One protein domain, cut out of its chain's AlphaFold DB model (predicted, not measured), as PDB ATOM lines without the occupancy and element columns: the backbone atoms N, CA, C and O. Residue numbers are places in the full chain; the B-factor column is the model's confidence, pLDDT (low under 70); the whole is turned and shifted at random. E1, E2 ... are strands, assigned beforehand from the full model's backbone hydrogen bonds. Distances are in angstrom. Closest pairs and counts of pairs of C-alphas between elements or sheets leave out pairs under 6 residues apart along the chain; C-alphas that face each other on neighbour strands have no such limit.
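AT A GLANCE: This is residues 3 to 94 of the 100 residues of an uncharacterized protein of Rummeliibacillus sp. TYF005 (UniProt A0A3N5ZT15). A twisted sheet of six strands, E4 to E9, is folded back on itself at E6, and a small second sheet, E1 to E3, packs loosely on it, with E3 near E4 and E2 near the beginning of E8. The long hairpin E5 and E6 bends sharply, and its far end comes round to E8 and E9; its turn and that of hairpin E4 and E5 lie at the two ends of the longest axis. The printed part has 92 residues, no named helix and nine strands, E1 to E9 along the chain, in two antiparallel sheets ordered E1 E2 E3 and E4 E5 E6 E7 E8 E9; the class is all strand. The whole is compact, with a radius of gyration of the C-alphas of 12.6 A and spans of 37 by 27 by 24 A.

HOW THE PARTS SIT: E1, residues 3 to 5, E2, residues 8 to 12, and E3, residues 19 to 24, form a meander, each strand the antiparallel neighbour of the one before. N 8 and O 5 are 3.0 A apart, and N 11 and O 20 2.8 A, within hydrogen-bond range. A second meander runs through E4, residues 32 to 37, E5, 40 to 55, E6, 58 to 68, E7, 71 to 76, E8, 80 to 86, and E9, 89 to 93. The closest C-alphas of E3 and E4, Ser 22 and Ile 33, are 7.1 A apart; those of E2 and E8, Leu 11 and Gly 80, 7.4 A. E5 is staggered: its residues 40 to 45 pair with E4, and 45 to 55 with E6. E5 bends by 98 degrees at residue 52 and E6 by 84 degrees at residue 62. Pairs within hydrogen-bond range include N 35 and O 42 at 2.9 A, N 53 and O 60 at 2.9 A, N 66 and O 73 at 2.9 A, N 74 and O 83 at 2.8 A, and N 86 and O 89 at 2.9 A. In this folded sheet, one sheet bent into two leaves, E4 and E5 face E7, E8 and E9, with E6 as the hinge. The closest C-alphas of E5 and E9, Thr 55 and Glu 93, are 6.3 A apart. E4 and E9, the edge strands, are apart.

IN THESE COORDINATES: E1 begins at C-alpha 3, (24.294, 39.386, -8.624), and spans 6.5 A; E2 spans 12.9 A and E3 13.8 A. E4 spans 16.0 A. E5 spans 32.0 A from C-alpha 40, (23.126, 26.390, 10.112), and E6 24.7 A. E7 spans 16.6 A, E8 18.2 A and E9 10.6 A, ending at C-alpha 93, (38.257, 48.210, 4.649).

THE WHOLE: The C-alphas farthest apart, Gly 39 and Gly 58, are 38.5 A apart. The printed part has no cut, and no link is long. Mean pLDDT of the printed part is 81.8; residues 3 to 22 are under 70.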
ATOM      1  N   TYR A   3      25.393  39.680  -7.700       45.56
ATOM      2  CA  TYR A   3      24.294  39.386  -8.624       45.56
ATOM      3  C   TYR A   3      22.976  39.826  -7.982       45.56
ATOM      4  O   TYR A   3      22.807  39.708  -6.764       45.56
ATOM      5  N   ALA A   4      22.078  40.387  -8.791       43.50
ATOM      6  CA  ALA A   4      20.759  40.833  -8.368       43.50
ATOM      7  C   ALA A   4      19.707  39.959  -9.056       43.50
ATOM      8  O   ALA A   4      19.451  40.120 -10.245       43.50
ATOM      9  N   ALA A   5      19.090  39.053  -8.302       42.22
ATOM     10  CA  ALA A   5      17.856  38.386  -8.701       42.22
ATOM     11  C   ALA A   5      16.749  38.857  -7.751       42.22
ATOM     12  O   ALA A   5      16.942  38.870  -6.536       42.22
ATOM     13  N   ASN A   6      15.599  39.285  -8.277       49.12
ATOM     14  CA  ASN A   6      14.406  39.611  -7.481       49.12
ATOM     15  C   ASN A   6      14.649  40.620  -6.331       49.12
ATOM     16  O   ASN A   6      14.313  40.342  -5.178       49.12
ATOM     17  N   ASN A   7      15.278  41.773  -6.612       54.16
ATOM     18  CA  ASN A   7      15.634  42.817  -5.622       54.16
ATOM     19  C   ASN A   7      16.464  42.330  -4.420       54.16
ATOM     20  O   ASN A   7      16.558  43.018  -3.396       54.16
ATOM     21  N   THR A   8      17.078  41.158  -4.553       49.56
ATOM     22  CA  THR A   8      17.899  40.521  -3.534       49.56
ATOM     23  C   THR A   8      19.355  40.657  -3.949       49.56
ATOM     24  O   THR A   8      19.741  40.233  -5.038       49.56
ATOM     25  N   TYR A   9      20.155  41.306  -3.106       60.78
ATOM     26  CA  TYR A   9      21.587  41.439  -3.339       60.78
ATOM     27  C   TYR A   9      22.345  40.332  -2.624       60.78
ATOM     28  O   TYR A   9      22.342  40.283  -1.393       60.78
ATOM     29  N   TYR A  10      23.063  39.536  -3.413       51.59
ATOM     30  CA  TYR A  10      24.084  38.621  -2.925       51.59
ATOM     31  C   TYR A  10      25.401  39.388  -2.795       51.59
ATOM     32  O   TYR A  10      25.929  39.931  -3.769       51.59
ATOM     33  N   LEU A  11      25.911  39.488  -1.571       66.69
ATOM     34  CA  LEU A  11      27.133  40.207  -1.231       66.69
ATOM     35  C   LEU A  11      28.066  39.263  -0.484       66.69
ATOM     36  O   LEU A  11      27.859  39.014   0.695       66.69
ATOM     37  N   GLY A  12      29.119  38.805  -1.153       54.84
ATOM     38  CA  GLY A  12      30.191  38.022  -0.543       54.84
ATOM     39  C   GLY A  12      31.549  38.411  -1.116       54.84
ATOM     40  O   GLY A  12      31.650  38.827  -2.279       54.84
ATOM     41  N   ALA A  13      32.594  38.305  -0.296       54.69
ATOM     42  CA  ALA A  13      33.969  38.374  -0.778       54.69
ATOM     43  C   ALA A  13      34.445  36.946  -1.066       54.69
ATOM     44  O   ALA A  13      34.356  36.096  -0.188       54.69
ATOM     45  N   ASN A  14      34.956  36.695  -2.277       48.25
ATOM     46  CA  ASN A  14      35.319  35.348  -2.749       48.25
ATOM     47  C   ASN A  14      36.398  34.652  -1.884       48.25
ATOM     48  O   ASN A  14      36.551  33.444  -1.983       48.25
ATOM     49  N   ASN A  15      37.101  35.403  -1.028       49.91
ATOM     50  CA  ASN A  15      38.135  34.907  -0.111       49.91
ATOM     51  C   ASN A  15      37.752  35.136   1.367       49.91
ATOM     52  O   ASN A  15      38.624  35.346   2.209       49.91
ATOM     53  N   SER A  16      36.458  35.227   1.686       51.91
ATOM     54  CA  SER A  16      35.987  35.328   3.069       51.91
ATOM     55  C   SER A  16      34.807  34.397   3.302       51.91
ATOM     56  O   SER A  16      33.913  34.358   2.459       51.91
ATOM     57  N   ASP A  17      34.743  33.787   4.485       55.75
ATOM     58  CA  ASP A  17      33.639  32.932   4.960       55.75
ATOM     59  C   ASP A  17      32.359  33.731   5.267       55.75
ATOM     60  O   ASP A  17      31.693  33.551   6.286       55.75
ATOM     61  N   TRP A  18      32.046  34.733   4.449       57.94
ATOM     62  CA  TRP A  18      30.944  35.638   4.695       57.94
ATOM     63  C   TRP A  18      30.267  36.089   3.420       57.94
ATOM     64  O   TRP A  18      30.873  36.627   2.488       57.94
ATOM     65  N   THR A  19      28.955  35.942   3.475       60.84
ATOM     66  CA  THR A  19      28.013  36.323   2.450       60.84
ATOM     67  C   THR A  19      26.734  36.789   3.140       60.84
ATOM     68  O   THR A  19      26.332  36.229   4.157       60.84
ATOM     69  N   ILE A  20      26.131  37.860   2.632       65.94
ATOM     70  CA  ILE A  20      24.704  38.123   2.821       65.94
ATOM     71  C   ILE A  20      24.081  37.793   1.477       65.94
ATOM     72  O   ILE A  20      24.242  38.550   0.520       65.94
ATOM     73  N   ALA A  21      23.410  36.654   1.399       60.25
ATOM     74  CA  ALA A  21      22.742  36.194   0.195       60.25
ATOM     75  C   ALA A  21      21.412  36.928  -0.032       60.25
ATOM     76  O   ALA A  21      20.996  37.122  -1.169       60.25
ATOM     77  N   SER A  22      20.761  37.381   1.042       66.44
ATOM     78  CA  SER A  22      19.321  37.661   1.026       66.44
ATOM     79  C   SER A  22      18.939  39.107   1.368       66.44
ATOM     80  O   SER A  22      17.883  39.351   1.963       66.44
ATOM     81  N   LEU A  23      19.768  40.104   1.030       74.19
ATOM     82  CA  LEU A  23      19.432  41.504   1.325       74.19
ATOM     83  C   LEU A  23      18.364  42.027   0.349       74.19
ATOM     84  O   LEU A  23      18.688  42.503  -0.740       74.19
ATOM     85  N   LYS A  24      17.090  41.948   0.754       73.88
ATOM     86  CA  LYS A  24      15.938  42.452  -0.012       73.88
ATOM     87  C   LYS A  24      15.717  43.945   0.214       73.88
ATOM     88  O   LYS A  24      15.574  44.390   1.354       73.88
ATOM     89  N   PHE A  25      15.654  44.706  -0.876       74.00
ATOM     90  CA  PHE A  25      15.314  46.130  -0.848       74.00
ATOM     91  C   PHE A  25      13.801  46.361  -1.029       74.00
ATOM     92  O   PHE A  25      13.169  45.612  -1.773       74.00
ATOM     93  N   PRO A  26      13.219  47.410  -0.410       80.69
ATOM     94  CA  PRO A  26      13.866  48.396   0.458       80.69
ATOM     95  C   PRO A  26      14.194  47.829   1.845       80.69
ATOM     96  O   PRO A  26      13.384  47.145   2.461       80.69
ATOM     97  N   VAL A  27      15.381  48.158   2.354       84.38
ATOM     98  CA  VAL A  27      15.807  47.740   3.694       84.38
ATOM     99  C   VAL A  27      15.295  48.696   4.770       84.38
ATOM    100  O   VAL A  27      15.316  49.916   4.589       84.38
ATOM    101  N   LYS A  28      14.889  48.158   5.923       90.38
ATOM    102  CA  LYS A  28      14.449  48.950   7.084       90.38
ATOM    103  C   LYS A  28      15.328  48.686   8.304       90.38
ATOM    104  O   LYS A  28      15.782  47.566   8.530       90.38
ATOM    105  N   LYS A  29      15.547  49.712   9.135       93.00
ATOM    106  CA  LYS A  29      16.171  49.522  10.454       93.00
ATOM    107  C   LYS A  29      15.310  48.557  11.277       93.00
ATOM    108  O   LYS A  29      14.095  48.689  11.311       93.00
ATOM    109  N   GLY A  30      15.951  47.604  11.943       92.50
ATOM    110  CA  GLY A  30      15.301  46.561  12.732       92.50
ATOM    111  C   GLY A  30      14.991  45.284  11.954       92.50
ATOM    112  O   GLY A  30      14.788  44.259  12.596       92.50
ATOM    113  N   GLN A  31      15.024  45.314  10.615       91.06
ATOM    114  CA  GLN A  31      14.789  44.139   9.777       91.06
ATOM    115  C   GLN A  31      15.771  43.017  10.122       91.06
ATOM    116  O   GLN A  31      16.983  43.243  10.217       91.06
ATOM    117  N   VAL A  32      15.230  41.815  10.307       90.75
ATOM    118  CA  VAL A  32      15.985  40.592  10.574       90.75
ATOM    119  C   VAL A  32      16.015  39.754   9.302       90.75
ATOM    120  O   VAL A  32      15.007  39.623   8.613       90.75
ATOM    121  N   ILE A  33      17.184  39.214   8.993       87.50
ATOM    122  CA  ILE A  33      17.447  38.333   7.861       87.50
ATOM    123  C   ILE A  33      17.934  37.020   8.466       87.50
ATOM    124  O   ILE A  33      18.878  37.027   9.257       87.50
ATOM    125  N   LYS A  34      17.262  35.923   8.133       87.19
ATOM    126  CA  LYS A  34      17.672  34.571   8.508       87.19
ATOM    127  C   LYS A  34      18.087  33.847   7.241       87.19
ATOM    128  O   LYS A  34      17.341  33.874   6.266       87.19
ATOM    129  N   GLU A  35      19.270  33.262   7.260       83.94
ATOM    130  CA  GLU A  35      19.849  32.553   6.125       83.94
ATOM    131  C   GLU A  35      20.243  31.162   6.601       83.94
ATOM    132  O   GLU A  35      20.938  31.043   7.607       83.94
ATOM    133  N   ASP A  36      19.758  30.137   5.909       82.31
ATOM    134  CA  ASP A  36      20.170  28.753   6.122       82.31
ATOM    135  C   ASP A  36      21.381  28.477   5.231       82.31
ATOM    136  O   ASP A  36      21.316  28.642   4.008       82.31
ATOM    137  N   TRP A  37      22.494  28.119   5.859       77.12
ATOM    138  CA  TRP A  37      23.710  27.692   5.188       77.12
ATOM    139  C   TRP A  37      24.048  26.281   5.644       77.12
ATOM    140  O   TRP A  37      24.585  26.092   6.730       77.12
ATOM    141  N   PHE A  38      23.749  25.298   4.794       78.75
ATOM    142  CA  PHE A  38      24.035  23.880   5.043       78.75
ATOM    143  C   PHE A  38      23.461  23.345   6.374       78.75
ATOM    144  O   PHE A  38      24.053  22.457   6.982       78.75
ATOM    145  N   GLY A  39      22.309  23.858   6.819       79.88
ATOM    146  CA  GLY A  39      21.652  23.474   8.072       79.88
ATOM    147  C   GLY A  39      21.915  24.428   9.241       79.88
ATOM    148  O   GLY A  39      21.215  24.350  10.251       79.88
ATOM    149  N   ASP A  40      22.857  25.366   9.105       81.25
ATOM    150  CA  ASP A  40      23.126  26.390  10.112       81.25
ATOM    151  C   ASP A  40      22.334  27.674   9.834       81.25
ATOM    152  O   ASP A  40      22.440  28.295   8.771       81.25
ATOM    153  N   ILE A  41      21.558  28.124  10.826       84.62
ATOM    154  CA  ILE A  41      20.759  29.352  10.719       84.62
ATOM    155  C   ILE A  41      21.587  30.564  11.149       84.62
ATOM    156  O   ILE A  41      21.758  30.864  12.335       84.62
ATOM    157  N   TYR A  42      22.001  31.360  10.172       83.38
ATOM    158  CA  TYR A  42      22.658  32.640  10.388       83.38
ATOM    159  C   TYR A  42      21.628  33.760  10.511       83.38
ATOM    160  O   TYR A  42      20.846  34.026   9.601       83.38
ATOM    161  N   THR A  43      21.652  34.473  11.640       88.44
ATOM    162  CA  THR A  43      20.766  35.621  11.877       88.44
ATOM    163  C   THR A  43      21.526  36.939  11.759       88.44
ATOM    164  O   THR A  43      22.451  37.223  12.521       88.44
ATOM    165  N   SER A  44      21.078  37.780  10.833       89.81
ATOM    166  CA  SER A  44      21.576  39.132  10.594       89.81
ATOM    167  C   SER A  44      20.492  40.167  10.904       89.81
ATOM    168  O   SER A  44      19.315  39.952  10.628       89.81
ATOM    169  N   LYS A  45      20.863  41.322  11.460       92.56
ATOM    170  CA  LYS A  45      19.938  42.428  11.761       92.56
ATOM    171  C   LYS A  45      20.431  43.733  11.162       92.56
ATOM    172  O   LYS A  45      21.579  44.122  11.364       92.56
ATOM    173  N   ILE A  46      19.551  44.461  10.490       93.44
ATOM    174  CA  ILE A  46      19.848  45.804   9.996       93.44
ATOM    175  C   ILE A  46      19.731  46.784  11.162       93.44
ATOM    176  O   ILE A  46      18.643  47.027  11.678       93.44
ATOM    177  N   ILE A  47      20.846  47.361  11.605       95.00
ATOM    178  CA  ILE A  47      20.871  48.266  12.767       95.00
ATOM    179  C   ILE A  47      20.881  49.749  12.377       95.00
ATOM    180  O   ILE A  47      20.562  50.603  13.202       95.00
ATOM    181  N   SER A  48      21.202  50.067  11.122       94.88
ATOM    182  CA  SER A  48      21.099  51.416  10.557       94.88
ATOM    183  C   SER A  48      20.991  51.355   9.033       94.88
ATOM    184  O   SER A  48      21.501  50.426   8.410       94.88
ATOM    185  N   THR A  49      20.331  52.348   8.444       93.88
ATOM    186  CA  THR A  49      20.238  52.583   6.992       93.88
ATOM    187  C   THR A  49      20.771  53.965   6.592       93.88
ATOM    188  O   THR A  49      20.747  54.329   5.420       93.88
ATOM    189  N   ASN A  50      21.255  54.747   7.561       94.38
ATOM    190  CA  ASN A  50      21.690  56.134   7.394       94.38
ATOM    191  C   ASN A  50      23.074  56.403   8.014       94.38
ATOM    192  O   ASN A  50      23.455  57.554   8.230       94.38
ATOM    193  N   ALA A  51      23.845  55.355   8.314       94.75
ATOM    194  CA  ALA A  51      25.137  55.509   8.960       94.75
ATOM    195  C   ALA A  51      26.146  56.194   8.032       94.75
ATOM    196  O   ALA A  51      26.139  56.017   6.809       94.75
ATOM    197  N   THR A  52      27.064  56.943   8.635       96.38
ATOM    198  CA  THR A  52      28.232  57.484   7.944       96.38
ATOM    199  C   THR A  52      29.468  56.697   8.354       96.38
ATOM    200  O   THR A  52      29.733  56.535   9.543       96.38
ATOM    201  N   VAL A  53      30.243  56.231   7.377       94.94
ATOM    202  CA  VAL A  53      31.478  55.475   7.603       94.94
ATOM    203  C   VAL A  53      32.628  56.104   6.825       94.94
ATOM    204  O   VAL A  53      32.485  56.481   5.662       94.94
ATOM    205  N   LYS A  54      33.776  56.252   7.486       95.75
ATOM    206  CA  LYS A  54      35.019  56.725   6.874       95.75
ATOM    207  C   LYS A  54      35.960  55.539   6.700       95.75
ATOM    208  O   LYS A  54      36.130  54.741   7.617       95.75
ATOM    209  N   THR A  55      36.556  55.458   5.523       94.88
ATOM    210  CA  THR A  55      37.554  54.461   5.126       94.88
ATOM    211  C   THR A  55      38.720  55.184   4.453       94.88
ATOM    212  O   THR A  55      38.644  56.396   4.220       94.88
ATOM    213  N   LYS A  56      39.773  54.454   4.082       93.75
ATOM    214  CA  LYS A  56      40.871  55.006   3.275       93.75
ATOM    215  C   LYS A  56      40.410  55.455   1.878       93.75
ATOM    216  O   LYS A  56      40.932  56.439   1.372       93.75
ATOM    217  N   ALA A  57      39.375  54.830   1.310       92.44
ATOM    218  CA  ALA A  57      38.785  55.247   0.035       92.44
ATOM    219  C   ALA A  57      37.909  56.513   0.123       92.44
ATOM    220  O   ALA A  57      37.457  57.014  -0.905       92.44
ATOM    221  N   GLY A  58      37.628  57.011   1.333       93.44
ATOM    222  CA  GLY A  58      36.824  58.212   1.558       93.44
ATOM    223  C   GLY A  58      35.687  58.027   2.565       93.44
ATOM    224  O   GLY A  58      35.647  57.070   3.346       93.44
ATOM    225  N   LYS A  59      34.762  58.994   2.567       96.00
ATOM    226  CA  LYS A  59      33.604  59.064   3.470       96.00
ATOM    227  C   LYS A  59      32.329  58.662   2.728       96.00
ATOM    228  O   LYS A  59      31.951  59.308   1.756       96.00
ATOM    229  N   PHE A  60      31.635  57.651   3.235       93.44
ATOM    230  CA  PHE A  60      30.371  57.155   2.696       93.44
ATOM    231  C   PHE A  60      29.226  57.525   3.641       93.44
ATOM    232  O   PHE A  60      29.264  57.189   4.824       93.44
ATOM    233  N   LYS A  61      28.219  58.232   3.121       93.06
ATOM    234  CA  LYS A  61      26.961  58.546   3.822       93.06
ATOM    235  C   LYS A  61      25.880  57.533   3.426       93.06
ATOM    236  O   LYS A  61      26.038  56.837   2.425       93.06
ATOM    237  N   ASN A  62      24.779  57.485   4.179       91.69
ATOM    238  CA  ASN A  62      23.623  56.619   3.901       91.69
ATOM    239  C   ASN A  62      23.995  55.135   3.752       91.69
ATOM    240  O   ASN A  62      23.530  54.444   2.847       91.69
ATOM    241  N   THR A  63      24.891  54.663   4.622       91.81
ATOM    242  CA  THR A  63      25.316  53.264   4.633       91.81
ATOM    243  C   THR A  63      24.370  52.403   5.454       91.81
ATOM    244  O   THR A  63      23.890  52.799   6.522       91.81
ATOM    245  N   ILE A  64      24.117  51.204   4.939       93.19
ATOM    246  CA  ILE A  64      23.389  50.154   5.637       93.19
ATOM    247  C   ILE A  64      24.382  49.447   6.547       93.19
ATOM    248  O   ILE A  64      25.471  49.071   6.108       93.19
ATOM    249  N   VAL A  65      24.005  49.260   7.806       94.38
ATOM    250  CA  VAL A  65      24.806  48.533   8.785       94.38
ATOM    251  C   VAL A  65      24.077  47.259   9.160       94.38
ATOM    252  O   VAL A  65      22.997  47.304   9.750       94.38
ATOM    253  N   VAL A  66      24.697  46.132   8.838       93.06
ATOM    254  CA  VAL A  66      24.207  44.799   9.175       93.06
ATOM    255  C   VAL A  66      25.022  44.256  10.344       93.06
ATOM    256  O   VAL A  66      26.252  44.322  10.345       93.06
ATOM    257  N   ALA A  67      24.328  43.760  11.360       93.19
ATOM    258  CA  ALA A  67      24.891  43.136  12.542       93.19
ATOM    259  C   ALA A  67      24.661  41.623  12.507       93.19
ATOM    260  O   ALA A  67      23.535  41.189  12.296       93.19
ATOM    261  N   GLN A  68      25.708  40.853  12.786       89.50
ATOM    262  CA  GLN A  68      25.657  39.399  12.950       89.50
ATOM    263  C   GLN A  68      26.561  39.048  14.140       89.50
ATOM    264  O   GLN A  68      27.785  39.113  14.044       89.50
ATOM    265  N   GLY A  69      25.980  38.834  15.324       88.38
ATOM    266  CA  GLY A  69      26.751  38.741  16.572       88.38
ATOM    267  C   GLY A  69      27.643  39.975  16.811       88.38
ATOM    268  O   GLY A  69      27.158  41.114  16.852       88.38
ATOM    269  N   LYS A  70      28.963  39.766  16.935       90.69
ATOM    270  CA  LYS A  70      29.980  40.832  17.091       90.69
ATOM    271  C   LYS A  70      30.357  41.525  15.774       90.69
ATOM    272  O   LYS A  70      30.982  42.591  15.800       90.69
ATOM    273  N   TRP A  71      29.953  40.964  14.636       91.19
ATOM    274  CA  TRP A  71      30.282  41.485  13.318       91.19
ATOM    275  C   TRP A  71      29.404  42.663  12.928       91.19
ATOM    276  O   TRP A  71      28.201  42.704  13.211       91.19
ATOM    277  N   ARG A  72      30.017  43.638  12.262       93.94
ATOM    278  CA  ARG A  72      29.353  44.783  11.642       93.94
ATOM    279  C   ARG A  72      29.841  44.930  10.210       93.94
ATOM    280  O   ARG A  72      31.026  45.186   9.987       93.94
ATOM    281  N   THR A  73      28.912  44.824   9.273       92.31
ATOM    282  CA  THR A  73      29.143  45.048   7.846       92.31
ATOM    283  C   THR A  73      28.493  46.362   7.436       92.31
ATOM    284  O   THR A  73      27.310  46.573   7.691       92.31
ATOM    285  N   TYR A  74      29.264  47.229   6.786       92.75
ATOM    286  CA  TYR A  74      28.831  48.521   6.268       92.75
ATOM    287  C   TYR A  74      28.759  48.459   4.749       92.75
ATOM    288  O   TYR A  74      29.755  48.160   4.085       92.75
ATOM    289  N   ILE A  75      27.588  48.768   4.204       90.62
ATOM    290  CA  ILE A  75      27.278  48.639   2.782       90.62
ATOM    291  C   ILE A  75      26.861  50.013   2.263       90.62
ATOM    292  O   ILE A  75      25.911  50.613   2.768       90.62
ATOM    293  N   ALA A  76      27.577  50.524   1.266       89.00
ATOM    294  CA  ALA A  76      27.271  51.789   0.612       89.00
ATOM    295  C   ALA A  76      26.578  51.548  -0.737       89.00
ATOM    296  O   ALA A  76      26.980  50.688  -1.531       89.00
ATOM    297  N   LYS A  77      25.534  52.337  -1.016       83.12
ATOM    298  CA  LYS A  77      24.764  52.245  -2.266       83.12
ATOM    299  C   LYS A  77      25.681  52.440  -3.480       83.12
ATOM    300  O   LYS A  77      26.452  53.394  -3.530       83.12
ATOM    301  N   GLY A  78      25.603  51.522  -4.446       80.56
ATOM    302  CA  GLY A  78      26.407  51.552  -5.676       80.56
ATOM    303  C   GLY A  78      27.903  51.265  -5.495       80.56
ATOM    304  O   GLY A  78      28.658  51.408  -6.453       80.56
ATOM    305  N   LYS A  79      28.348  50.903  -4.282       84.81
ATOM    306  CA  LYS A  79      29.755  50.593  -3.958       84.81
ATOM    307  C   LYS A  79      29.935  49.244  -3.256       84.81
ATOM    308  O   LYS A  79      31.052  48.750  -3.193       84.81
ATOM    309  N   GLY A  80      28.854  48.655  -2.741       85.19
ATOM    310  CA  GLY A  80      28.902  47.380  -2.031       85.19
ATOM    311  C   GLY A  80      29.456  47.538  -0.616       85.19
ATOM    312  O   GLY A  80      29.230  48.556   0.043       85.19
ATOM    313  N   VAL A  81      30.147  46.511  -0.125       89.12
ATOM    314  CA  VAL A  81      30.741  46.512   1.216       89.12
ATOM    315  C   VAL A  81      31.928  47.469   1.244       89.12
ATOM    316  O   VAL A  81      32.855  47.341   0.453       89.12
ATOM    317  N   VAL A  82      31.910  48.421   2.176       91.50
ATOM    318  CA  VAL A  82      32.985  49.413   2.342       91.50
ATOM    319  C   VAL A  82      33.802  49.190   3.613       91.50
ATOM    320  O   VAL A  82      34.958  49.597   3.685       91.50
ATOM    321  N   LEU A  83      33.227  48.529   4.619       92.19
ATOM    322  CA  LEU A  83      33.904  48.189   5.868       92.19
ATOM    323  C   LEU A  83      33.265  46.935   6.474       92.19
ATOM    324  O   LEU A  83      32.039  46.832   6.528       92.19
ATOM    325  N   LYS A  84      34.083  46.022   6.995       91.81
ATOM    326  CA  LYS A  84      33.647  44.926   7.867       91.81
ATOM    327  C   LYS A  84      34.549  44.867   9.093       91.81
ATOM    328  O   LYS A  84      35.778  44.880   8.975       91.81
ATOM    329  N   LYS A  85      33.944  44.805  10.275       93.56
ATOM    330  CA  LYS A  85      34.668  44.738  11.547       93.56
ATOM    331  C   LYS A  85      34.035  43.751  12.515       93.56
ATOM    332  O   LYS A  85      32.821  43.557  12.490       93.56
ATOM    333  N   GLU A  86      34.857  43.210  13.396       93.62
ATOM    334  CA  GLU A  86      34.453  42.436  14.564       93.62
ATOM    335  C   GLU A  86      34.869  43.227  15.810       93.62
ATOM    336  O   GLU A  86      36.055  43.433  16.080       93.62
ATOM    337  N   GLY A  87      33.898  43.793  16.531       89.94
ATOM    338  CA  GLY A  87      34.192  44.742  17.611       89.94
ATOM    339  C   GLY A  87      35.023  45.945  17.129       89.94
ATOM    340  O   GLY A  87      34.545  46.768  16.338       89.94
ATOM    341  N   LYS A  88      36.263  46.063  17.627       88.81
ATOM    342  CA  LYS A  88      37.225  47.116  17.241       88.81
ATOM    343  C   LYS A  88      38.139  46.712  16.073       88.81
ATOM    344  O   LYS A  88      38.726  47.593  15.448       88.81
ATOM    345  N   LYS A  89      38.250  45.419  15.748       92.25
ATOM    346  CA  LYS A  89      39.150  44.907  14.706       92.25
ATOM    347  C   LYS A  89      38.515  45.059  13.326       92.25
ATOM    348  O   LYS A  89      37.405  44.583  13.095       92.25
ATOM    349  N   LYS A  90      39.206  45.718  12.393       92.31
ATOM    350  CA  LYS A  90      38.790  45.799  10.983       92.31
ATOM    351  C   LYS A  90      39.315  44.571  10.241       92.31
ATOM    352  O   LYS A  90      40.515  44.332  10.251       92.31
ATOM    353  N   HIS A  91      38.424  43.824   9.600       89.00
ATOM    354  CA  HIS A  91      38.787  42.664   8.771       89.00
ATOM    355  C   HIS A  91      38.749  43.001   7.283       89.00
ATOM    356  O   HIS A  91      39.462  42.405   6.489       89.00
ATOM    357  N   PHE A  92      37.927  43.980   6.911       89.50
ATOM    358  CA  PHE A  92      37.872  44.513   5.561       89.50
ATOM    359  C   PHE A  92      37.677  46.022   5.634       89.50
ATOM    360  O   PHE A  92      36.829  46.498   6.390       89.50
ATOM    361  N   GLU A  93      38.421  46.771   4.829       92.38
ATOM    362  CA  GLU A  93      38.257  48.210   4.649       92.38
ATOM    363  C   GLU A  93      38.519  48.553   3.187       92.38
ATOM    364  O   GLU A  93      39.550  48.179   2.631       92.38
ATOM    365  N   LEU A  94      37.599  49.286   2.563       88.50
ATOM    366  CA  LEU A  94      37.793  49.761   1.203       88.50
ATOM    367  C   LEU A  94      38.908  50.815   1.180       88.50
ATOM    368  O   LEU A  94      38.799  51.877   1.799       88.50
TER     369      LEU A  94